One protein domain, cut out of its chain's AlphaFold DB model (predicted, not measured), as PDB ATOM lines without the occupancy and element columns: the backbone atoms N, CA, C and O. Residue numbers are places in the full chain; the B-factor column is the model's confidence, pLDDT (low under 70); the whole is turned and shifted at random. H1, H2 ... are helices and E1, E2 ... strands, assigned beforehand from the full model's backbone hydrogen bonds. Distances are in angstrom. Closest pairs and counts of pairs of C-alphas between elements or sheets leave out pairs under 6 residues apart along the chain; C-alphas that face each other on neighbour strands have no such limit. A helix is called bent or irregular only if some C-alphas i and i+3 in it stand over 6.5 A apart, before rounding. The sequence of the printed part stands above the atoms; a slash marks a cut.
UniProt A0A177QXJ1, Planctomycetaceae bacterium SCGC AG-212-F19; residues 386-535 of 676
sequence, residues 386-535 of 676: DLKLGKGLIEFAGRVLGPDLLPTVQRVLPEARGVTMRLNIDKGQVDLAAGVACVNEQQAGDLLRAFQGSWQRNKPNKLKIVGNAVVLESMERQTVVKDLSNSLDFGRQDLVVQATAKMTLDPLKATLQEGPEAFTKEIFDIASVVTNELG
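AT A GLANCE: This is residues 386 to 535 of the 676 residues of a protein of Planctomycetaceae bacterium SCGC AG-212-F19 (UniProt A0A177QXJ1). A twisted antiparallel sheet, E1 E2 E4 E3, has the first arm of a bent helix, H3a, over its strands E4 and E3; the second arm, H3b, runs on past the sheet, and H4 folds back beside it to the sheet. H1 and H2 form a helical hairpin that packs through H2 on H3a, while the hairpin of H5 and H6 packs on H4, with the end of H6 also on H3b. The printed part has 150 residues with six named helices and four named strands, in the order H1 H2 E1 E2 H3 H4 E3 E4 H5 H6, and is of mixed class. It is compact, with a radius of gyration of the C-alphas of 16.3 A, and spans 43 by 30 by 26 A.

HOW THE PARTS SIT: H1, residues 393 to 400, and H2, residues 406 to 412, touch, with closest C-alphas Gly 398 and Leu 406 at 6.1 A, at a shallow tilt of 21 degrees, opposite ways. E1, residues 418 to 426, and E2, residues 429 to 437, form a hairpin; N 422 and O 433 are within hydrogen-bond range at 2.9 A. H3, residues 441 to 472, was assigned as one helix by its hydrogen bonds but is bent: C-alphas 457 and 460 are 7.6 A apart, and its arms H3a, residues 441 to 457, and H3b, residues 460 to 472, stand at a steep tilt of 59 degrees. H3a touches H2 with residues 443 to 450 alone; the closest C-alphas, Gln 443 and Val 412, are 6.3 A apart. H4, residues 475 to 487, forms a helical hairpin with H3b at a shallow tilt of 11 degrees; their closest C-alphas, Val 470 and Gln 478, are 5.7 A apart. E3, residues 489 to 493, and E4, residues 496 to 504, form a hairpin, with N 491 and O 498 at 2.9 A; E4 is also the antiparallel neighbour of E2, with N 432 and O 501 at 2.8 A. H3a is on the sheet at a height of 9.1 A, making two layers, helix and sheet; its line stands at 5 degrees to E4 on the local plane. H4 is only just at the sheet's level, at 3.8 A. E2, H3 with H4, and E3 form a split strand-helix-strand unit, two strands running the same way with E4 between them, and its crossover is right-handed. H5, residues 506 to 514, is irregular, C-alphas 507 and 510 being 7.5 A apart; it touches H4 at Pro 507 and Glu 476, their closest C-alphas, 4.6 A. H6, residues 516 to 533, touches H3b with residues 530 to 533 alone, the closest C-alphas being Glu 533 and Val 466 at 5.4 A. H1 and H6 are apart. O i to N i+4 pairs are all within hydrogen-bond range in H1, H2, H3a, H4 and H6, but 6 of 9 in H3b and 3 of 5 in H5.

IN THESE COORDINATES: H1 begins at C-alpha 393, (24.492, -16.783, 17.784). From first to last C-alpha E1 measures 26.8 A, E2 25.6 A, E4 25.4 A, H6 25.0 A and H3a 23.9 A. H6 ends at C-alpha 533, (7.310, -29.734, 11.934).

THE WHOLE: The C-alphas farthest apart, Gln 442 and Glu 514, are 45.8 A apart. The printed part has no cut, and no link is long. The mean pLDDT of the printed part is 76.4; residues 393 to 403, 460 to 475, 477 and 515 to 535 are under 70.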
ATOM      1  N   ASP A 386      32.857 -12.821  17.998       79.12
ATOM      2  CA  ASP A 386      32.274 -14.032  17.429       79.12
ATOM      3  C   ASP A 386      31.051 -13.719  16.567       79.12
ATOM      4  O   ASP A 386      30.946 -14.227  15.450       79.12
ATOM      5  N   LEU A 387      30.171 -12.822  17.023       80.44
ATOM      6  CA  LEU A 387      29.055 -12.336  16.210       80.44
ATOM      7  C   LEU A 387      29.563 -11.694  14.913       80.44
ATOM      8  O   LEU A 387      29.091 -12.039  13.836       80.44
ATOM      9  N   LYS A 388      30.573 -10.820  14.967       85.25
ATOM     10  CA  LYS A 388      31.152 -10.199  13.759       85.25
ATOM     11  C   LYS A 388      31.780 -11.213  12.801       85.25
ATOM     12  O   LYS A 388      31.721 -11.020  11.590       85.25
ATOM     13  N   LEU A 389      32.342 -12.299  13.329       80.81
ATOM     14  CA  LEU A 389      32.880 -13.417  12.552       80.81
ATOM     15  C   LEU A 389      31.796 -14.386  12.051       80.81
ATOM     16  O   LEU A 389      32.118 -15.379  11.400       80.81
ATOM     17  N   GLY A 390      30.523 -14.121  12.349       74.75
ATOM     18  CA  GLY A 390      29.407 -14.976  11.967       74.75
ATOM     19  C   GLY A 390      29.323 -16.282  12.760       74.75
ATOM     20  O   GLY A 390      28.633 -17.196  12.320       74.75
ATOM     21  N   LYS A 391      30.020 -16.377  13.897       71.81
ATOM     22  CA  LYS A 391      30.041 -17.519  14.820       71.81
ATOM     23  C   LYS A 391      28.952 -17.391  15.887       71.81
ATOM     24  O   LYS A 391      28.192 -16.417  15.923       71.81
ATOM     25  N   GLY A 392      28.855 -18.392  16.762       71.69
ATOM     26  CA  GLY A 392      27.994 -18.340  17.945       71.69
ATOM     27  C   GLY A 392      26.529 -18.129  17.571       71.69
ATOM     28  O   GLY A 392      25.973 -18.904  16.792       71.69
ATOM     29  N   LEU A 393      25.900 -17.063  18.081       65.94
ATOM     30  CA  LEU A 393      24.492 -16.783  17.784       65.94
ATOM     31  C   LEU A 393      24.230 -16.466  16.309       65.94
ATOM     32  O   LEU A 393      23.111 -16.703  15.870       65.94
ATOM     33  N   ILE A 394      25.199 -15.967  15.531       64.75
ATOM     34  CA  ILE A 394      24.989 -15.752  14.087       64.75
ATOM     35  C   ILE A 394      25.088 -17.055  13.317       64.75
ATOM     36  O   ILE A 394      24.286 -17.280  12.418       64.75
ATOM     37  N   GLU A 395      26.017 -17.932  13.676       64.06
ATOM     38  CA  GLU A 395      26.092 -19.266  13.084       64.06
ATOM     39  C   GLU A 395      24.831 -20.061  13.423       64.06
ATOM     40  O   GLU A 395      24.202 -20.661  12.550       64.06
ATOM     41  N   PHE A 396      24.410 -19.997  14.685       58.19
ATOM     42  CA  PHE A 396      23.149 -20.550  15.147       58.19
ATOM     43  C   PHE A 396      21.967 -19.930  14.395       58.19
ATOM     44  O   PHE A 396      21.153 -20.658  13.835       58.19
ATOM     45  N   ALA A 397      21.906 -18.603  14.275       58.03
ATOM     46  CA  ALA A 397      20.885 -17.920  13.489       58.03
ATOM     47  C   ALA A 397      20.938 -18.332  12.012       58.03
ATOM     48  O   ALA A 397      19.893 -18.527  11.415       58.03
ATOM     49  N   GLY A 398      22.109 -18.556  11.421       55.19
ATOM     50  CA  GLY A 398      22.273 -19.068  10.058       55.19
ATOM     51  C   GLY A 398      21.740 -20.483   9.864       55.19
ATOM     52  O   GLY A 398      21.271 -20.813   8.777       55.19
ATOM     53  N   ARG A 399      21.763 -21.299  10.920       53.94
ATOM     54  CA  ARG A 399      21.190 -22.654  10.935       53.94
ATOM     55  C   ARG A 399      19.675 -22.654  11.153       53.94
ATOM     56  O   ARG A 399      19.014 -23.630  10.813       53.94
ATOM     57  N   VAL A 400      19.137 -21.586  11.740       47.09
ATOM     58  CA  VAL A 400      17.800 -21.577  12.350       47.09
ATOM     59  C   VAL A 400      16.839 -20.566  11.703       47.09
ATOM     60  O   VAL A 400      15.619 -20.770  11.702       47.09
ATOM     61  N   LEU A 401      17.365 -19.462  11.174       55.31
ATOM     62  CA  LEU A 401      16.624 -18.400  10.508       55.31
ATOM     63  C   LEU A 401      16.579 -18.601   9.010       55.31
ATOM     64  O   LEU A 401      17.545 -18.997   8.361       55.31
ATOM     65  N   GLY A 402      15.449 -18.202   8.435       59.47
ATOM     66  CA  GLY A 402      15.298 -18.310   6.999       59.47
ATOM     67  C   GLY A 402      16.209 -17.355   6.247       59.47
ATOM     68  O   GLY A 402      16.530 -16.293   6.775       59.47
ATOM     69  N   PRO A 403      16.534 -17.664   4.978       69.44
ATOM     70  CA  PRO A 403      17.235 -16.755   4.075       69.44
ATOM     71  C   PRO A 403      16.646 -15.342   4.029       69.44
ATOM     72  O   PRO A 403      17.357 -14.405   3.704       69.44
ATOM     73  N   ASP A 404      15.358 -15.182   4.349       73.25
ATOM     74  CA  ASP A 404      14.684 -13.882   4.368       73.25
ATOM     75  C   ASP A 404      15.013 -13.056   5.629       73.25
ATOM     76  O   ASP A 404      14.911 -11.834   5.608       73.25
ATOM     77  N   LEU A 405      15.368 -13.712   6.739       76.06
ATOM     78  CA  LEU A 405      15.704 -13.087   8.024       76.06
ATOM     79  C   LEU A 405      17.211 -12.973   8.228       76.06
ATOM     80  O   LEU A 405      17.677 -12.016   8.843       76.06
ATOM     81  N   LEU A 406      17.962 -13.946   7.710       79.56
ATOM     82  CA  LEU A 406      19.391 -14.076   7.945       79.56
ATOM     83  C   LEU A 406      20.190 -12.813   7.577       79.56
ATOM     84  O   LEU A 406      20.976 -12.395   8.421       79.56
ATOM     85  N   PRO A 407      19.963 -12.132   6.433       86.81
ATOM     86  CA  PRO A 407      20.683 -10.898   6.112       86.81
ATOM     87  C   PRO A 407      20.423  -9.781   7.129       86.81
ATOM     88  O   PRO A 407      21.337  -9.059   7.522       86.81
ATOM     89  N   THR A 408      19.177  -9.649   7.597       88.06
ATOM     90  CA  THR A 408      18.820  -8.654   8.614       88.06
ATOM     91  C   THR A 408      19.467  -8.992   9.950       88.06
ATOM     92  O   THR A 408      20.017  -8.104  10.593       88.06
ATOM     93  N   VAL A 409      19.470 -10.262  10.357       84.06
ATOM     94  CA  VAL A 409      20.080 -10.682  11.626       84.06
ATOM     95  C   VAL A 409      21.603 -10.615  11.584       84.06
ATOM     96  O   VAL A 409      22.193 -10.092  12.519       84.06
ATOM     97  N   GLN A 410      22.245 -11.026  10.490       86.56
ATOM     98  CA  GLN A 410      23.689 -10.858  10.289       86.56
ATOM     99  C   GLN A 410      24.120  -9.393  10.352       86.56
ATOM    100  O   GLN A 410      25.228  -9.101  10.783       86.56
ATOM    101  N   ARG A 411      23.242  -8.469   9.949       90.88
ATOM    102  CA  ARG A 411      23.490  -7.029  10.039       90.88
ATOM    103  C   ARG A 411      23.215  -6.457  11.431       90.88
ATOM    104  O   ARG A 411      23.961  -5.596  11.878       90.88
ATOM    105  N   VAL A 412      22.130  -6.870  12.087       91.06
ATOM    106  CA  VAL A 412      21.672  -6.263  13.350       91.06
ATOM    107  C   VAL A 412      22.366  -6.875  14.567       91.06
ATOM    108  O   VAL A 412      22.757  -6.147  15.472       91.06
ATOM    109  N   LEU A 413      22.541  -8.196  14.599       87.75
ATOM    110  CA  LEU A 413      23.012  -8.909  15.788       87.75
ATOM    111  C   LEU A 413      24.447  -8.548  16.222       87.75
ATOM    112  O   LEU A 413      24.632  -8.383  17.424       87.75
ATOM    113  N   PRO A 414      25.442  -8.351  15.323       89.75
ATOM    114  CA  PRO A 414      26.789  -7.927  15.730       89.75
ATOM    115  C   PRO A 414      26.838  -6.566  16.428       89.75
ATOM    116  O   PRO A 414      27.770  -6.295  17.184       89.75
ATOM    117  N   GLU A 415      25.857  -5.711  16.143       93.06
ATOM    118  CA  GLU A 415      25.771  -4.361  16.691       93.06
ATOM    119  C   GLU A 415      24.803  -4.281  17.875       93.06
ATOM    120  O   GLU A 415      24.857  -3.313  18.621       93.06
ATOM    121  N   ALA A 416      23.936  -5.276  18.079       93.38
ATOM    122  CA  ALA A 416      22.974  -5.292  19.175       93.38
ATOM    123  C   ALA A 416      23.664  -5.228  20.552       93.38
ATOM    124  O   ALA A 416      24.790  -5.685  20.743       93.38
ATOM    125  N   ARG A 417      22.957  -4.680  21.543       94.75
ATOM    126  CA  ARG A 417      23.438  -4.580  22.930       94.75
ATOM    127  C   ARG A 417      23.438  -5.932  23.642       94.75
ATOM    128  O   ARG A 417      24.238  -6.147  24.546       94.75
ATOM    129  N   GLY A 418      22.555  -6.837  23.234       91.81
ATOM    130  CA  GLY A 418      22.427  -8.169  23.808       91.81
ATOM    131  C   GLY A 418      21.088  -8.809  23.477       91.81
ATOM    132  O   GLY A 418      20.289  -8.266  22.702       91.81
ATOM    133  N   VAL A 419      20.833  -9.948  24.110       90.81
ATOM    134  CA  VAL A 419      19.521 -10.602  24.115       90.81
ATOM    135  C   VAL A 419      18.945 -10.641  25.520       90.81
ATOM    136  O   VAL A 419      19.672 -10.756  26.506       90.81
ATOM    137  N   THR A 420      17.626 -10.538  25.600       90.44
ATOM    138  CA  THR A 420      16.864 -10.574  26.847       90.44
ATOM    139  C   THR A 420      15.845 -11.691  26.781       90.44
ATOM    140  O   THR A 420      15.240 -11.907  25.730       90.44
ATOM    141  N   MET A 421      15.575 -12.339  27.902       87.44
ATOM    142  CA  MET A 421      14.452 -13.246  28.043       87.44
ATOM    143  C   MET A 421      13.702 -13.020  29.338       87.44
ATOM    144  O   MET A 421      14.280 -12.606  30.343       87.44
ATOM    145  N   ARG A 422      12.413 -13.331  29.301       92.00
ATOM    146  CA  ARG A 422      11.552 -13.372  30.473       92.00
ATOM    147  C   ARG A 422      10.566 -14.523  30.371       92.00
ATOM    148  O   ARG A 422      10.101 -14.861  29.283       92.00
ATOM    149  N   LEU A 423      10.240 -15.073  31.525       89.62
ATOM    150  CA  LEU A 423       9.178 -16.031  31.742       89.62
ATOM    151  C   LEU A 423       8.370 -15.552  32.941       89.62
ATOM    152  O   LEU A 423       8.937 -15.222  33.981       89.62
ATOM    153  N   ASN A 424       7.051 -15.547  32.789       90.56
ATOM    154  CA  ASN A 424       6.099 -15.424  33.885       90.56
ATOM    155  C   ASN A 424       5.147 -16.606  33.877       90.56
ATOM    156  O   ASN A 424       4.863 -17.171  32.822       90.56
ATOM    157  N   ILE A 425       4.630 -16.931  35.055       86.94
ATOM    158  CA  ILE A 425       3.541 -17.884  35.221       86.94
ATOM    159  C   ILE A 425       2.442 -17.168  35.998       86.94
ATOM    160  O   ILE A 425       2.685 -16.668  37.094       86.94
ATOM    161  N   ASP A 426       1.252 -17.094  35.413       84.56
ATOM    162  CA  ASP A 426       0.056 -16.554  36.060       84.56
ATOM    163  C   ASP A 426      -1.103 -17.521  35.828       84.56
ATOM    164  O   ASP A 426      -1.413 -17.871  34.689       84.56
ATOM    165  N   LYS A 427      -1.721 -17.998  36.916       84.38
ATOM    166  CA  LYS A 427      -2.880 -18.914  36.890       84.38
ATOM    167  C   LYS A 427      -2.698 -20.123  35.953       84.38
ATOM    168  O   LYS A 427      -3.614 -20.500  35.229       84.38
ATOM    169  N   GLY A 428      -1.506 -20.727  35.956       82.56
ATOM    170  CA  GLY A 428      -1.182 -21.896  35.126       82.56
ATOM    171  C   GLY A 428      -0.891 -21.591  33.650       82.56
ATOM    172  O   GLY A 428      -0.633 -22.518  32.881       82.56
ATOM    173  N   GLN A 429      -0.895 -20.318  33.244       87.56
ATOM    174  CA  GLN A 429      -0.447 -19.876  31.926       87.56
ATOM    175  C   GLN A 429       0.995 -19.367  32.003       87.56
ATOM    176  O   GLN A 429       1.315 -18.505  32.819       87.56
ATOM    177  N   VAL A 430       1.853 -19.872  31.120       86.00
ATOM    178  CA  VAL A 430       3.210 -19.362  30.912       86.00
ATOM    179  C   VAL A 430       3.172 -18.247  29.875       86.00
ATOM    180  O   VAL A 430       2.618 -18.444  28.793       86.00
ATOM    181  N   ASP A 431       3.795 -17.113  30.177       88.56
ATOM    182  CA  ASP A 431       4.124 -16.050  29.222       88.56
ATOM    183  C   ASP A 431       5.642 -15.998  29.036       88.56
ATOM    184  O   ASP A 431       6.390 -15.729  29.977       88.56
ATOM    185  N   LEU A 432       6.088 -16.275  27.816       85.81
ATOM    186  CA  LEU A 432       7.485 -16.319  27.410       85.81
ATOM    187  C   LEU A 432       7.769 -15.137  26.498       85.81
ATOM    188  O   LEU A 432       7.033 -14.909  25.539       85.81
ATOM    189  N   ALA A 433       8.881 -14.443  26.717       86.62
ATOM    190  CA  ALA A 433       9.407 -13.522  25.722       86.62
ATOM    191  C   ALA A 433      10.916 -13.661  25.558       86.62
ATOM    192  O   ALA A 433      11.650 -13.792  26.538       86.62
ATOM    193  N   ALA A 434      11.369 -13.574  24.311       86.19
ATOM    194  CA  ALA A 434      12.775 -13.486  23.946       86.19
ATOM    195  C   ALA A 434      12.972 -12.297  23.007       86.19
ATOM    196  O   ALA A 434      12.240 -12.146  22.027       86.19
ATOM    197  N   GLY A 435      13.950 -11.446  23.305       87.06
ATOM    198  CA  GLY A 435      14.159 -10.183  22.613       87.06
ATOM    199  C   GLY A 435      15.609  -9.907  22.259       87.06
ATOM    200  O   GLY A 435      16.532 -10.346  22.941       87.06
ATOM    201  N   VAL A 436      15.798  -9.159  21.175       92.12
ATOM    202  CA  VAL A 436      17.082  -8.600  20.748       92.12
ATOM    203  C   VAL A 436      17.063  -7.111  21.056       92.12
ATOM    204  O   VAL A 436      16.206  -6.380  20.552       92.12
ATOM    205  N   ALA A 437      18.008  -6.654  21.870       93.81
ATOM    206  CA  ALA A 437      18.133  -5.250  22.227       93.81
ATOM    207  C   ALA A 437      18.958  -4.501  21.175       93.81
ATOM    208  O   ALA A 437      20.190  -4.527  21.186       93.81
ATOM    209  N   CYS A 438      18.283  -3.820  20.256       95.19
ATOM    210  CA  CYS A 438      18.921  -3.028  19.212       95.19
ATOM    211  C   CYS A 438      19.582  -1.760  19.785       95.19
ATOM    212  O   CYS A 438      19.293  -1.328  20.910       95.19
ATOM    213  N   VAL A 439      20.480  -1.153  19.002       95.31
ATOM    214  CA  VAL A 439      21.159   0.106  19.380       95.31
ATOM    215  C   VAL A 439      20.394   1.354  18.969       95.31
ATOM    216  O   VAL A 439      20.653   2.425  19.505       95.31
ATOM    217  N   ASN A 440      19.471   1.242  18.011       95.75
ATOM    218  CA  ASN A 440      18.666   2.364  17.545       95.75
ATOM    219  C   ASN A 440      17.322   1.919  16.948       95.75
ATOM    220  O   ASN A 440      17.097   0.746  16.631       95.75
ATOM    221  N   GLU A 441      16.442   2.904  16.786       96.56
ATOM    222  CA  GLU A 441      15.085   2.769  16.249       96.56
ATOM    223  C   GLU A 441      15.053   2.137  14.852       96.56
ATOM    224  O   GLU A 441      14.173   1.329  14.553       96.56
ATOM    225  N   GLN A 442      16.033   2.458  14.000       96.38
ATOM    226  CA  GLN A 442      16.110   1.932  12.638       96.38
ATOM    227  C   GLN A 442      16.374   0.424  12.634       96.38
ATOM    228  O   GLN A 442      15.649  -0.317  11.969       96.38
ATOM    229  N   GLN A 443      17.363  -0.047  13.400       95.44
ATOM    230  CA  GLN A 443      17.639  -1.477  13.549       95.44
ATOM    231  C   GLN A 443      16.436  -2.217  14.130       95.44
ATOM    232  O   GLN A 443      16.070  -3.274  13.615       95.44
ATOM    233  N   ALA A 444      15.800  -1.653  15.160       96.12
ATOM    234  CA  ALA A 444      14.626  -2.260  15.771       96.12
ATOM    235  C   ALA A 444      13.456  -2.348  14.774       96.12
ATOM    236  O   ALA A 444      12.819  -3.392  14.645       96.12
ATOM    237  N   GLY A 445      13.204  -1.281  14.012       96.50
ATOM    238  CA  GLY A 445      12.178  -1.261  12.971       96.50
ATOM    239  C   GLY A 445      12.456  -2.253  11.839       96.50
ATOM    240  O   GLY A 445      11.549  -2.968  11.412       96.50
ATOM    241  N   ASP A 446      13.699  -2.335  11.368       93.94
ATOM    242  CA  ASP A 446      14.108  -3.289  10.332       93.94
ATOM    243  C   ASP A 446      13.943  -4.735  10.795       93.94
ATOM    244  O   ASP A 446      13.391  -5.564  10.068       93.94
ATOM    245  N   LEU A 447      14.416  -5.034  12.006       90.88
ATOM    246  CA  LEU A 447      14.362  -6.371  12.576       90.88
ATOM    247  C   LEU A 447      12.912  -6.803  12.825       90.88
ATOM    248  O   LEU A 447      12.538  -7.911  12.436       90.88
ATOM    249  N   LEU A 448      12.073  -5.921  13.380       93.88
ATOM    250  CA  LEU A 448      10.648  -6.187  13.588       93.88
ATOM    251  C   LEU A 448       9.926  -6.462  12.265       93.88
ATOM    252  O   LEU A 448       9.240  -7.478  12.144       93.88
ATOM    253  N   ARG A 449      10.118  -5.607  11.249       93.94
ATOM    254  CA  ARG A 449       9.524  -5.804   9.914       93.94
ATOM    255  C   ARG A 449       9.968  -7.119   9.287       93.94
ATOM    256  O   ARG A 449       9.154  -7.814   8.680       93.94
ATOM    257  N   ALA A 450      11.245  -7.467   9.431       87.31
ATOM    258  CA  ALA A 450      11.774  -8.720   8.921       87.31
ATOM    259  C   ALA A 450      11.089  -9.914   9.607       87.31
ATOM    260  O   ALA A 450      10.586 -10.804   8.912       87.31
ATOM    261  N   PHE A 451      10.996  -9.904  10.942       85.38
ATOM    262  CA  PHE A 451      10.321 -10.946  11.719       85.38
ATOM    263  C   PHE A 451       8.837 -11.073  11.379       85.38
ATOM    264  O   PHE A 451       8.403 -12.156  10.982       85.38
ATOM    265  N   GLN A 452       8.079  -9.979  11.443       88.19
ATOM    266  CA  GLN A 452       6.650  -9.970  11.125       88.19
ATOM    267  C   GLN A 452       6.396 -10.388   9.675       88.19
ATOM    268  O   GLN A 452       5.554 -11.245   9.416       88.19
ATOM    269  N   GLY A 453       7.168  -9.860   8.722       86.75
ATOM    270  CA  GLY A 453       7.049 -10.228   7.315       86.75
ATOM    271  C   GLY A 453       7.335 -11.713   7.075       86.75
ATOM    272  O   GLY A 453       6.598 -12.377   6.346       86.75
ATOM    273  N   SER A 454       8.377 -12.256   7.709       82.31
ATOM    274  CA  SER A 454       8.692 -13.687   7.644       82.31
ATOM    275  C   SER A 454       7.609 -14.547   8.300       82.31
ATOM    276  O   SER A 454       7.249 -15.602   7.770       82.31
ATOM    277  N   TRP A 455       7.049 -14.107   9.429       79.62
ATOM    278  CA  TRP A 455       5.966 -14.809  10.111       79.62
ATOM    279  C   TRP A 455       4.705 -14.855   9.254       79.62
ATOM    280  O   TRP A 455       4.244 -15.949   8.933       79.62
ATOM    281  N   GLN A 456       4.210 -13.703   8.797       82.81
ATOM    282  CA  GLN A 456       2.973 -13.598   8.020       82.81
ATOM    283  C   GLN A 456       3.019 -14.423   6.729       82.81
ATOM    284  O   GLN A 456       2.076 -15.153   6.430       82.81
ATOM    285  N   ARG A 457       4.145 -14.401   5.999       79.62
ATOM    286  CA  ARG A 457       4.303 -15.196   4.766       79.62
ATOM    287  C   ARG A 457       4.234 -16.702   4.998       79.62
ATOM    288  O   ARG A 457       3.814 -17.437   4.111       79.62
ATOM    289  N   ASN A 458       4.675 -17.169   6.163       70.00
ATOM    290  CA  ASN A 458       4.843 -18.594   6.416       70.00
ATOM    291  C   ASN A 458       3.790 -19.170   7.389       70.00
ATOM    292  O   ASN A 458       3.673 -20.390   7.478       70.00
ATOM    293  N   LYS A 459       3.020 -18.336   8.103       70.81
ATOM    294  CA  LYS A 459       2.030 -18.747   9.120       70.81
ATOM    295  C   LYS A 459       0.996 -19.773   8.606       70.81
ATOM    296  O   LYS A 459       0.836 -20.794   9.273       70.81
ATOM    297  N   PRO A 460       0.359 -19.608   7.423       64.81
ATOM    298  CA  PRO A 460      -0.674 -20.543   6.955       64.81
ATOM    299  C   PRO A 460      -0.133 -21.940   6.628       64.81
ATOM    300  O   PRO A 460      -0.784 -22.944   6.906       64.81
ATOM    301  N   ASN A 461       1.072 -22.014   6.055       65.19
ATOM    302  CA  ASN A 461       1.701 -23.289   5.704       65.19
ATOM    303  C   ASN A 461       2.210 -24.018   6.950       65.19
ATOM    304  O   ASN A 461       2.067 -25.230   7.055       65.19
ATOM    305  N   LYS A 462       2.741 -23.279   7.924       60.75
ATOM    306  CA  LYS A 462       3.242 -23.835   9.181       60.75
ATOM    307  C   LYS A 462       2.161 -24.416  10.079       60.75
ATOM    308  O   LYS A 462       2.350 -25.503  10.601       60.75
ATOM    309  N   LEU A 463       1.032 -23.720  10.234       61.66
ATOM    310  CA  LEU A 463      -0.094 -24.225  11.029       61.66
ATOM    311  C   LEU A 463      -0.665 -25.525  10.442       61.66
ATOM    312  O   LEU A 463      -1.076 -26.400  11.196       61.66
ATOM    313  N   LYS A 464      -0.634 -25.679   9.110       60.69
ATOM    314  CA  LYS A 464      -1.032 -26.922   8.431       60.69
ATOM    315  C   LYS A 464      -0.043 -28.070   8.644       60.69
ATOM    316  O   LYS A 464      -0.484 -29.189   8.863       60.69
ATOM    317  N   ILE A 465       1.268 -27.818   8.580       57.50
ATOM    318  CA  ILE A 465       2.278 -28.870   8.798       57.50
ATOM    319  C   ILE A 465       2.264 -29.320  10.260       57.50
ATOM    320  O   ILE A 465       2.167 -30.513  10.520       57.50
ATOM    321  N   VAL A 466       2.224 -28.369  11.197       55.16
ATOM    322  CA  VAL A 466       2.056 -28.663  12.623       55.16
ATOM    323  C   VAL A 466       0.789 -29.478  12.864       55.16
ATOM    324  O   VAL A 466       0.867 -30.534  13.473       55.16
ATOM    325  N   GLY A 467      -0.362 -29.062  12.327       55.88
ATOM    326  CA  GLY A 467      -1.608 -29.821  12.480       55.88
ATOM    327  C   GLY A 467      -1.541 -31.255  11.938       55.88
ATOM    328  O   GLY A 467      -2.154 -32.143  12.519       55.88
ATOM    329  N   ASN A 468      -0.782 -31.494  10.864       54.75
ATOM    330  CA  ASN A 468      -0.677 -32.809  10.228       54.75
ATOM    331  C   ASN A 468       0.350 -33.737  10.883       54.75
ATOM    332  O   ASN A 468       0.186 -34.952  10.832       54.75
ATOM    333  N   ALA A 469       1.409 -33.195  11.471       48.59
ATOM    334  CA  ALA A 469       2.476 -34.004  12.042       48.59
ATOM    335  C   ALA A 469       2.315 -34.306  13.528       48.59
ATOM    336  O   ALA A 469       2.737 -35.349  14.020       48.59
ATOM    337  N   VAL A 470       1.597 -33.428  14.219       51.34
ATOM    338  CA  VAL A 470       1.159 -33.609  15.601       51.34
ATOM    339  C   VAL A 470       0.211 -34.817  15.753       51.34
ATOM    340  O   VAL A 470       0.038 -35.323  16.854       51.34
ATOM    341  N   VAL A 471      -0.317 -35.364  14.648       48.62
ATOM    342  CA  VAL A 471      -1.131 -36.598  14.602       48.62
ATOM    343  C   VAL A 471      -0.389 -37.832  15.156       48.62
ATOM    344  O   VAL A 471      -1.036 -38.815  15.509       48.62
ATOM    345  N   LEU A 472       0.944 -37.790  15.281       44.25
ATOM    346  CA  LEU A 472       1.774 -38.909  15.749       44.25
ATOM    347  C   LEU A 472       2.282 -38.773  17.205       44.25
ATOM    348  O   LEU A 472       3.083 -39.601  17.636       44.25
ATOM    349  N   GLU A 473       1.816 -37.781  17.974       55.62
ATOM    350  CA  GLU A 473       2.269 -37.516  19.355       55.62
ATOM    351  C   GLU A 473       1.158 -37.593  20.416       55.62
ATOM    352  O   GLU A 473      -0.031 -37.555  20.092       55.62
ATOM    353  N   SER A 474       1.534 -37.658  21.705       66.62
ATOM    354  CA  SER A 474       0.585 -37.605  22.830       66.62
ATOM    355  C   SER A 474      -0.238 -36.310  22.809       66.62
ATOM    356  O   SER A 474       0.303 -35.239  22.535       66.62
ATOM    357  N   MET A 475      -1.541 -36.388  23.136       68.56
ATOM    358  CA  MET A 475      -2.478 -35.239  23.129       68.56
ATOM    359  C   MET A 475      -1.965 -34.014  23.909       68.56
ATOM    360  O   MET A 475      -2.257 -32.868  23.558       68.56
ATOM    361  N   GLU A 476      -1.172 -34.254  24.947       71.44
ATOM    362  CA  GLU A 476      -0.531 -33.228  25.769       71.44
ATOM    363  C   GLU A 476       0.459 -32.377  24.958       71.44
ATOM    364  O   GLU A 476       0.322 -31.151  24.914       71.44
ATOM    365  N   ARG A 477       1.382 -33.006  24.216       69.75
ATOM    366  CA  ARG A 477       2.327 -32.291  23.340       69.75
ATOM    367  C   ARG A 477       1.602 -31.498  22.264       69.75
ATOM    368  O   ARG A 477       1.945 -30.343  22.019       69.75
ATOM    369  N   GLN A 478       0.547 -32.077  21.686       71.62
ATOM    370  CA  GLN A 478      -0.269 -31.409  20.668       71.62
ATOM    371  C   GLN A 478      -0.829 -30.074  21.166       71.62
ATOM    372  O   GLN A 478      -0.839 -29.080  20.437       71.62
ATOM    373  N   THR A 479      -1.272 -30.053  22.424       78.25
ATOM    374  CA  THR A 479      -1.828 -28.862  23.069       78.25
ATOM    375  C   THR A 479      -0.755 -27.792  23.243       78.25
ATOM    376  O   THR A 479      -0.959 -26.660  22.808       78.25
ATOM    377  N   VAL A 480       0.424 -28.158  23.760       74.69
ATOM    378  CA  VAL A 480       1.553 -27.223  23.929       74.69
ATOM    379  C   VAL A 480       1.988 -26.633  22.588       74.69
ATOM    380  O   VAL A 480       2.122 -25.417  22.445       74.69
ATOM    381  N   VAL A 481       2.154 -27.480  21.571       71.44
ATOM    382  CA  VAL A 481       2.533 -27.065  20.214       71.44
ATOM    383  C   VAL A 481       1.512 -26.079  19.629       71.44
ATOM    384  O   VAL A 481       1.887 -25.054  19.047       71.44
ATOM    385  N   LYS A 482       0.217 -26.372  19.783       75.69
ATOM    386  CA  LYS A 482      -0.876 -25.534  19.281       75.69
ATOM    387  C   LYS A 482      -0.936 -24.190  20.004       75.69
ATOM    388  O   LYS A 482      -1.052 -23.163  19.334       75.69
ATOM    389  N   ASP A 483      -0.833 -24.189  21.330       80.19
ATOM    390  CA  ASP A 483      -0.837 -22.973  22.144       80.19
ATOM    391  C   ASP A 483       0.315 -22.046  21.746       80.19
ATOM    392  O   ASP A 483       0.091 -20.871  21.439       80.19
ATOM    393  N   LEU A 484       1.532 -22.587  21.645       74.88
ATOM    394  CA  LEU A 484       2.718 -21.832  21.241       74.88
ATOM    395  C   LEU A 484       2.582 -21.264  19.826       74.88
ATOM    396  O   LEU A 484       2.867 -20.091  19.593       74.88
ATOM    397  N   SER A 485       2.123 -22.073  18.870       73.56
ATOM    398  CA  SER A 485       1.968 -21.643  17.475       73.56
ATOM    399  C   SER A 485       0.914 -20.540  17.312       73.56
ATOM    400  O   SER A 485       1.103 -19.601  16.531       73.56
ATOM    401  N   ASN A 486      -0.189 -20.627  18.060       82.12
ATOM    402  CA  ASN A 486      -1.289 -19.666  17.983       82.12
ATOM    403  C   ASN A 486      -0.999 -18.357  18.719       82.12
ATOM    404  O   ASN A 486      -1.482 -17.308  18.294       82.12
ATOM    405  N   SER A 487      -0.233 -18.420  19.807       84.56
ATOM    406  CA  SER A 487       0.083 -17.269  20.654       84.56
ATOM    407  C   SER A 487       1.339 -16.511  20.233       84.56
ATOM    408  O   SER A 487       1.540 -15.396  20.713       84.56
ATOM    409  N   LEU A 488       2.174 -17.093  19.362       84.06
ATOM    410  CA  LEU A 488       3.414 -16.464  18.927       84.06
ATOM    411  C   LEU A 488       3.139 -15.129  18.224       84.06
ATOM    412  O   LEU A 488       2.554 -15.079  17.135       84.06
ATOM    413  N   ASP A 489       3.644 -14.064  18.831       85.25
ATOM    414  CA  ASP A 489       3.555 -12.700  18.334       85.25
ATOM    415  C   ASP A 489       4.920 -12.008  18.354       85.25
ATOM    416  O   ASP A 489       5.849 -12.432  19.046       85.25
ATOM    417  N   PHE A 490       5.052 -10.953  17.554       88.44
ATOM    418  CA  PHE A 490       6.275 -10.177  17.411       88.44
ATOM    419  C   PHE A 490       5.980  -8.714  17.654       88.44
ATOM    420  O   PHE A 490       5.309  -8.053  16.855       88.44
ATOM    421  N   GLY A 491       6.563  -8.208  18.727       91.75
ATOM    422  CA  GLY A 491       6.402  -6.837  19.154       91.75
ATOM    423  C   GLY A 491       7.735  -6.143  19.350       91.75
ATOM    424  O   GLY A 491       8.824  -6.703  19.192       91.75
ATOM    425  N   ARG A 492       7.627  -4.881  19.737       93.88
ATOM    426  CA  ARG A 492       8.760  -4.074  20.151       93.88
ATOM    427  C   ARG A 492       8.419  -3.376  21.453       93.88
ATOM    428  O   ARG A 492       7.329  -2.828  21.591       93.88
ATOM    429  N   GLN A 493       9.364  -3.383  22.377       91.50
ATOM    430  CA  GLN A 493       9.325  -2.603  23.600       91.50
ATOM    431  C   GLN A 493      10.564  -1.712  23.606       91.50
ATOM    432  O   GLN A 493      11.676  -2.201  23.790       91.50
ATOM    433  N   ASP A 494      10.368  -0.418  23.341       91.44
ATOM    434  CA  ASP A 494      11.462   0.537  23.115       91.44
ATOM    435  C   ASP A 494      12.422   0.046  22.008       91.44
ATOM    436  O   ASP A 494      11.986  -0.198  20.881       91.44
ATOM    437  N   LEU A 495      13.703  -0.169  22.311       94.38
ATOM    438  CA  LEU A 495      14.694  -0.693  21.371       94.38
ATOM    439  C   LEU A 495      14.820  -2.225  21.396       94.38
ATOM    440  O   LEU A 495      15.686  -2.776  20.714       94.38
ATOM    441  N   VAL A 496      13.988  -2.928  22.166       93.19
ATOM    442  CA  VAL A 496      13.979  -4.394  22.229       93.19
ATOM    443  C   VAL A 496      12.914  -4.941  21.286       93.19
ATOM    444  O   VAL A 496      11.718  -4.741  21.494       93.19
ATOM    445  N   VAL A 497      13.340  -5.654  20.246       92.88
ATOM    446  CA  VAL A 497      12.436  -6.407  19.362       92.88
ATOM    447  C   VAL A 497      12.274  -7.798  19.942       92.88
ATOM    448  O   VAL A 497      13.263  -8.517  20.059       92.88
ATOM    449  N   GLN A 498      11.051  -8.176  20.302       90.12
ATOM    450  CA  GLN A 498      10.778  -9.412  21.026       90.12
ATOM    451  C   GLN A 498       9.739 -10.280  20.333       90.12
ATOM    452  O   GLN A 498       8.776  -9.781  19.748       90.12
ATOM    453  N   ALA A 499       9.932 -11.587  20.441       86.31
ATOM    454  CA  ALA A 499       8.879 -12.556  20.226       86.31
ATOM    455  C   ALA A 499       8.281 -12.949  21.571       86.31
ATOM    456  O   ALA A 499       9.023 -13.189  22.525       86.31
ATOM    457  N   THR A 500       6.958 -13.028  21.625       86.62
ATOM    458  CA  THR A 500       6.203 -13.439  22.808       86.62
ATOM    459  C   THR A 500       5.369 -14.664  22.483       86.62
ATOM    460  O   THR A 500       4.778 -14.717  21.407       86.62
ATOM    461  N   ALA A 501       5.294 -15.628  23.392       86.06
ATOM    462  CA  ALA A 501       4.463 -16.816  23.250       86.06
ATOM    463  C   ALA A 501       3.810 -17.164  24.588       86.06
ATOM    464  O   ALA A 501       4.386 -16.939  25.651       86.06
ATOM    465  N   LYS A 502       2.613 -17.738  24.524       87.88
ATOM    466  CA  LYS A 502       1.843 -18.188  25.680       87.88
ATOM    467  C   LYS A 502       1.507 -19.666  25.564       87.88
ATOM    468  O   LYS A 502       1.169 -20.143  24.483       87.88
ATOM    469  N   MET A 503       1.555 -20.378  26.682       84.56
ATOM    470  CA  MET A 503       1.140 -21.781  26.740       84.56
ATOM    471  C   MET A 503       0.534 -22.144  28.088       84.56
ATOM    472  O   MET A 503       0.829 -21.512  29.101       84.56
ATOM    473  N   THR A 504      -0.317 -23.161  28.098       86.00
ATOM    474  CA  THR A 504      -0.828 -23.763  29.331       86.00
ATOM    475  C   THR A 504       0.202 -24.731  29.931       86.00
ATOM    476  O   THR A 504       0.894 -25.438  29.201       86.00
ATOM    477  N   LEU A 505       0.340 -24.752  31.264       81.25
ATOM    478  CA  LEU A 505       1.223 -25.698  31.970       81.25
ATOM    479  C   LEU A 505       0.595 -27.071  32.194       81.25
ATOM    480  O   LEU A 505       1.321 -28.009  32.512       81.25
ATOM    481  N   ASP A 506      -0.726 -27.198  32.049       85.38
ATOM    482  CA  ASP A 506      -1.446 -28.450  32.301       85.38
ATOM    483  C   ASP A 506      -0.818 -29.669  31.608       85.38
ATOM    484  O   ASP A 506      -0.586 -30.661  32.303       85.38
ATOM    485  N   PRO A 507      -0.432 -29.601  30.317       82.31
ATOM    486  CA  PRO A 507       0.176 -30.739  29.625       82.31
ATOM    487  C   PRO A 507       1.582 -31.110  30.119       82.31
ATOM    488  O   PRO A 507       2.102 -32.154  29.757       82.31
ATOM    489  N   LEU A 508       2.223 -30.245  30.910       77.94
ATOM    490  CA  LEU A 508       3.599 -30.407  31.383       77.94
ATOM    491  C   LEU A 508       3.672 -30.744  32.877       77.94
ATOM    492  O   LEU A 508       4.764 -30.923  33.415       77.94
ATOM    493  N   LYS A 509       2.527 -30.821  33.567       82.62
ATOM    494  CA  LYS A 509       2.463 -31.055  35.018       82.62
ATOM    495  C   LYS A 509       3.145 -32.354  35.432       82.62
ATOM    496  O   LYS A 509       3.920 -32.340  36.384       82.62
ATOM    497  N   ALA A 510       2.876 -33.449  34.721       79.50
ATOM    498  CA  ALA A 510       3.480 -34.747  35.014       79.50
ATOM    499  C   ALA A 510       5.009 -34.668  34.909       79.50
ATOM    500  O   ALA A 510       5.726 -35.037  35.835       79.50
ATOM    501  N   THR A 511       5.517 -34.058  33.839       74.44
ATOM    502  CA  THR A 511       6.957 -33.928  33.630       74.44
ATOM    503  C   THR A 511       7.625 -32.965  34.618       74.44
ATOM    504  O   THR A 511       8.747 -33.204  35.061       74.44
ATOM    505  N   LEU A 512       6.937 -31.892  35.023       73.50
ATOM    506  CA  LEU A 512       7.395 -31.008  36.102       73.50
ATOM    507  C   LEU A 512       7.551 -31.772  37.426       73.50
ATOM    508  O   LEU A 512       8.535 -31.569  38.140       73.50
ATOM    509  N   GLN A 513       6.621 -32.683  37.732       76.94
ATOM    510  CA  GLN A 513       6.678 -33.541  38.922       76.94
ATOM    511  C   GLN A 513       7.790 -34.595  38.833       76.94
ATOM    512  O   GLN A 513       8.452 -34.877  39.836       76.94
ATOM    513  N   GLU A 514       8.042 -35.135  37.638       73.38
ATOM    514  CA  GLU A 514       9.165 -36.037  37.356       73.38
ATOM    515  C   GLU A 514      10.529 -35.364  37.516       73.38
ATOM    516  O   GLU A 514      11.521 -36.066  37.715       73.38
ATOM    517  N   GLY A 515      10.580 -34.030  37.514       65.00
ATOM    518  CA  GLY A 515      11.739 -33.218  37.865       65.00
ATOM    519  C   GLY A 515      12.403 -32.500  36.691       65.00
ATOM    520  O   GLY A 515      11.964 -32.593  35.549       65.00
ATOM    521  N   PRO A 516      13.493 -31.762  36.957       60.44
ATOM    522  CA  PRO A 516      14.082 -30.842  35.993       60.44
ATOM    523  C   PRO A 516      14.676 -31.523  34.764       60.44
ATOM    524  O   PRO A 516      14.601 -30.948  33.684       60.44
ATOM    525  N   GLU A 517      15.245 -32.722  34.895       60.31
ATOM    526  CA  GLU A 517      15.797 -33.458  33.753       60.31
ATOM    527  C   GLU A 517      14.698 -33.925  32.803       60.31
ATOM    528  O   GLU A 517      14.786 -33.681  31.602       60.31
ATOM    529  N   ALA A 518      13.642 -34.537  33.349       68.19
ATOM    530  CA  ALA A 518      12.475 -34.954  32.585       68.19
ATOM    531  C   ALA A 518      11.805 -33.741  31.934       68.19
ATOM    532  O   ALA A 518      11.579 -33.745  30.729       68.19
ATOM    533  N   PHE A 519      11.572 -32.667  32.698       66.81
ATOM    534  CA  PHE A 519      10.974 -31.436  32.185       66.81
ATOM    535  C   PHE A 519      11.821 -30.809  31.077       66.81
ATOM    536  O   PHE A 519      11.303 -30.475  30.017       66.81
ATOM    537  N   THR A 520      13.136 -30.705  31.275       58.69
ATOM    538  CA  THR A 520      14.061 -30.192  30.256       58.69
ATOM    539  C   THR A 520      14.032 -31.053  29.003       58.69
ATOM    540  O   THR A 520      14.012 -30.513  27.899       58.69
ATOM    541  N   LYS A 521      14.010 -32.379  29.163       65.50
ATOM    542  CA  LYS A 521      13.916 -33.321  28.052       65.50
ATOM    543  C   LYS A 521      12.598 -33.163  27.302       65.50
ATOM    544  O   LYS A 521      12.637 -33.016  26.094       65.50
ATOM    545  N   GLU A 522      11.460 -33.117  27.986       69.00
ATOM    546  CA  GLU A 522      10.149 -32.973  27.344       69.00
ATOM    547  C   GLU A 522      10.012 -31.624  26.637       69.00
ATOM    548  O   GLU A 522       9.574 -31.564  25.495       69.00
ATOM    549  N   ILE A 523      10.463 -30.536  27.264       64.88
ATOM    550  CA  ILE A 523      10.504 -29.215  26.632       64.88
ATOM    551  C   ILE A 523      11.440 -29.223  25.416       64.88
ATOM    552  O   ILE A 523      11.117 -28.615  24.395       64.88
ATOM    553  N   PHE A 524      12.578 -29.918  25.494       59.59
ATOM    554  CA  PHE A 524      13.477 -30.106  24.358       59.59
ATOM    555  C   PHE A 524      12.840 -30.948  23.254       59.59
ATOM    556  O   PHE A 524      12.955 -30.573  22.094       59.59
ATOM    557  N   ASP A 525      12.141 -32.028  23.589       61.78
ATOM    558  CA  ASP A 525      11.479 -32.921  22.644       61.78
ATOM    559  C   ASP A 525      10.324 -32.192  21.951       61.78
ATOM    560  O   ASP A 525      10.290 -32.151  20.722       61.78
ATOM    561  N   ILE A 526       9.470 -31.489  22.704       62.88
ATOM    562  CA  ILE A 526       8.428 -30.599  22.173       62.88
ATOM    563  C   ILE A 526       9.058 -29.534  21.285       62.88
ATOM    564  O   ILE A 526       8.623 -29.347  20.153       62.88
ATOM    565  N   ALA A 527      10.109 -28.850  21.740       58.25
ATOM    566  CA  ALA A 527      10.802 -27.889  20.895       58.25
ATOM    567  C   ALA A 527      11.373 -28.559  19.650       58.25
ATOM    568  O   ALA A 527      11.298 -27.975  18.579       58.25
ATOM    569  N   SER A 528      11.897 -29.777  19.741       55.62
ATOM    570  CA  SER A 528      12.441 -30.520  18.609       55.62
ATOM    571  C   SER A 528      11.359 -30.882  17.593       55.62
ATOM    572  O   SER A 528      11.585 -30.769  16.396       55.62
ATOM    573  N   VAL A 529      10.157 -31.225  18.042       54.12
ATOM    574  CA  VAL A 529       9.031 -31.567  17.170       54.12
ATOM    575  C   VAL A 529       8.441 -30.308  16.575       54.12
ATOM    576  O   VAL A 529       8.336 -30.198  15.360       54.12
ATOM    577  N   VAL A 530       8.144 -29.305  17.402       51.22
ATOM    578  CA  VAL A 530       7.697 -27.995  16.926       51.22
ATOM    579  C   VAL A 530       8.709 -27.438  15.931       51.22
ATOM    580  O   VAL A 530       8.324 -26.900  14.902       51.22
ATOM    581  N   THR A 531      10.007 -27.602  16.182       48.69
ATOM    582  CA  THR A 531      11.043 -27.182  15.238       48.69
ATOM    583  C   THR A 531      11.001 -28.025  13.961       48.69
ATOM    584  O   THR A 531      10.804 -27.459  12.886       48.69
ATOM    585  N   ASN A 532      11.073 -29.353  14.040       48.09
ATOM    586  CA  ASN A 532      11.029 -30.248  12.881       48.09
ATOM    587  C   ASN A 532       9.780 -30.027  12.008       48.09
ATOM    588  O   ASN A 532       9.912 -29.876  10.791       48.09
ATOM    589  N   GLU A 533       8.602 -29.888  12.617       47.66
ATOM    590  CA  GLU A 533       7.310 -29.734  11.934       47.66
ATOM    591  C   GLU A 533       7.016 -28.314  11.464       47.66
ATOM    592  O   GLU A 533       6.328 -28.092  10.469       47.66
ATOM    593  N   LEU A 534       7.629 -27.306  12.074       42.09
ATOM    594  CA  LEU A 534       7.700 -25.977  11.466       42.09
ATOM    595  C   LEU A 534       8.793 -25.899  10.378       42.09
ATOM    596  O   LEU A 534       9.033 -24.812   9.846       42.09
ATOM    597  N   GLY A 535       9.439 -27.018  10.016       38.25
ATOM    598  CA  GLY A 535      10.443 -27.106   8.953       38.25
ATOM    599  C   GLY A 535      11.815 -26.578   9.370       38.25
ATOM    600  O   GLY A 535      12.431 -25.812   8.627       38.25
TER     601      GLY A 535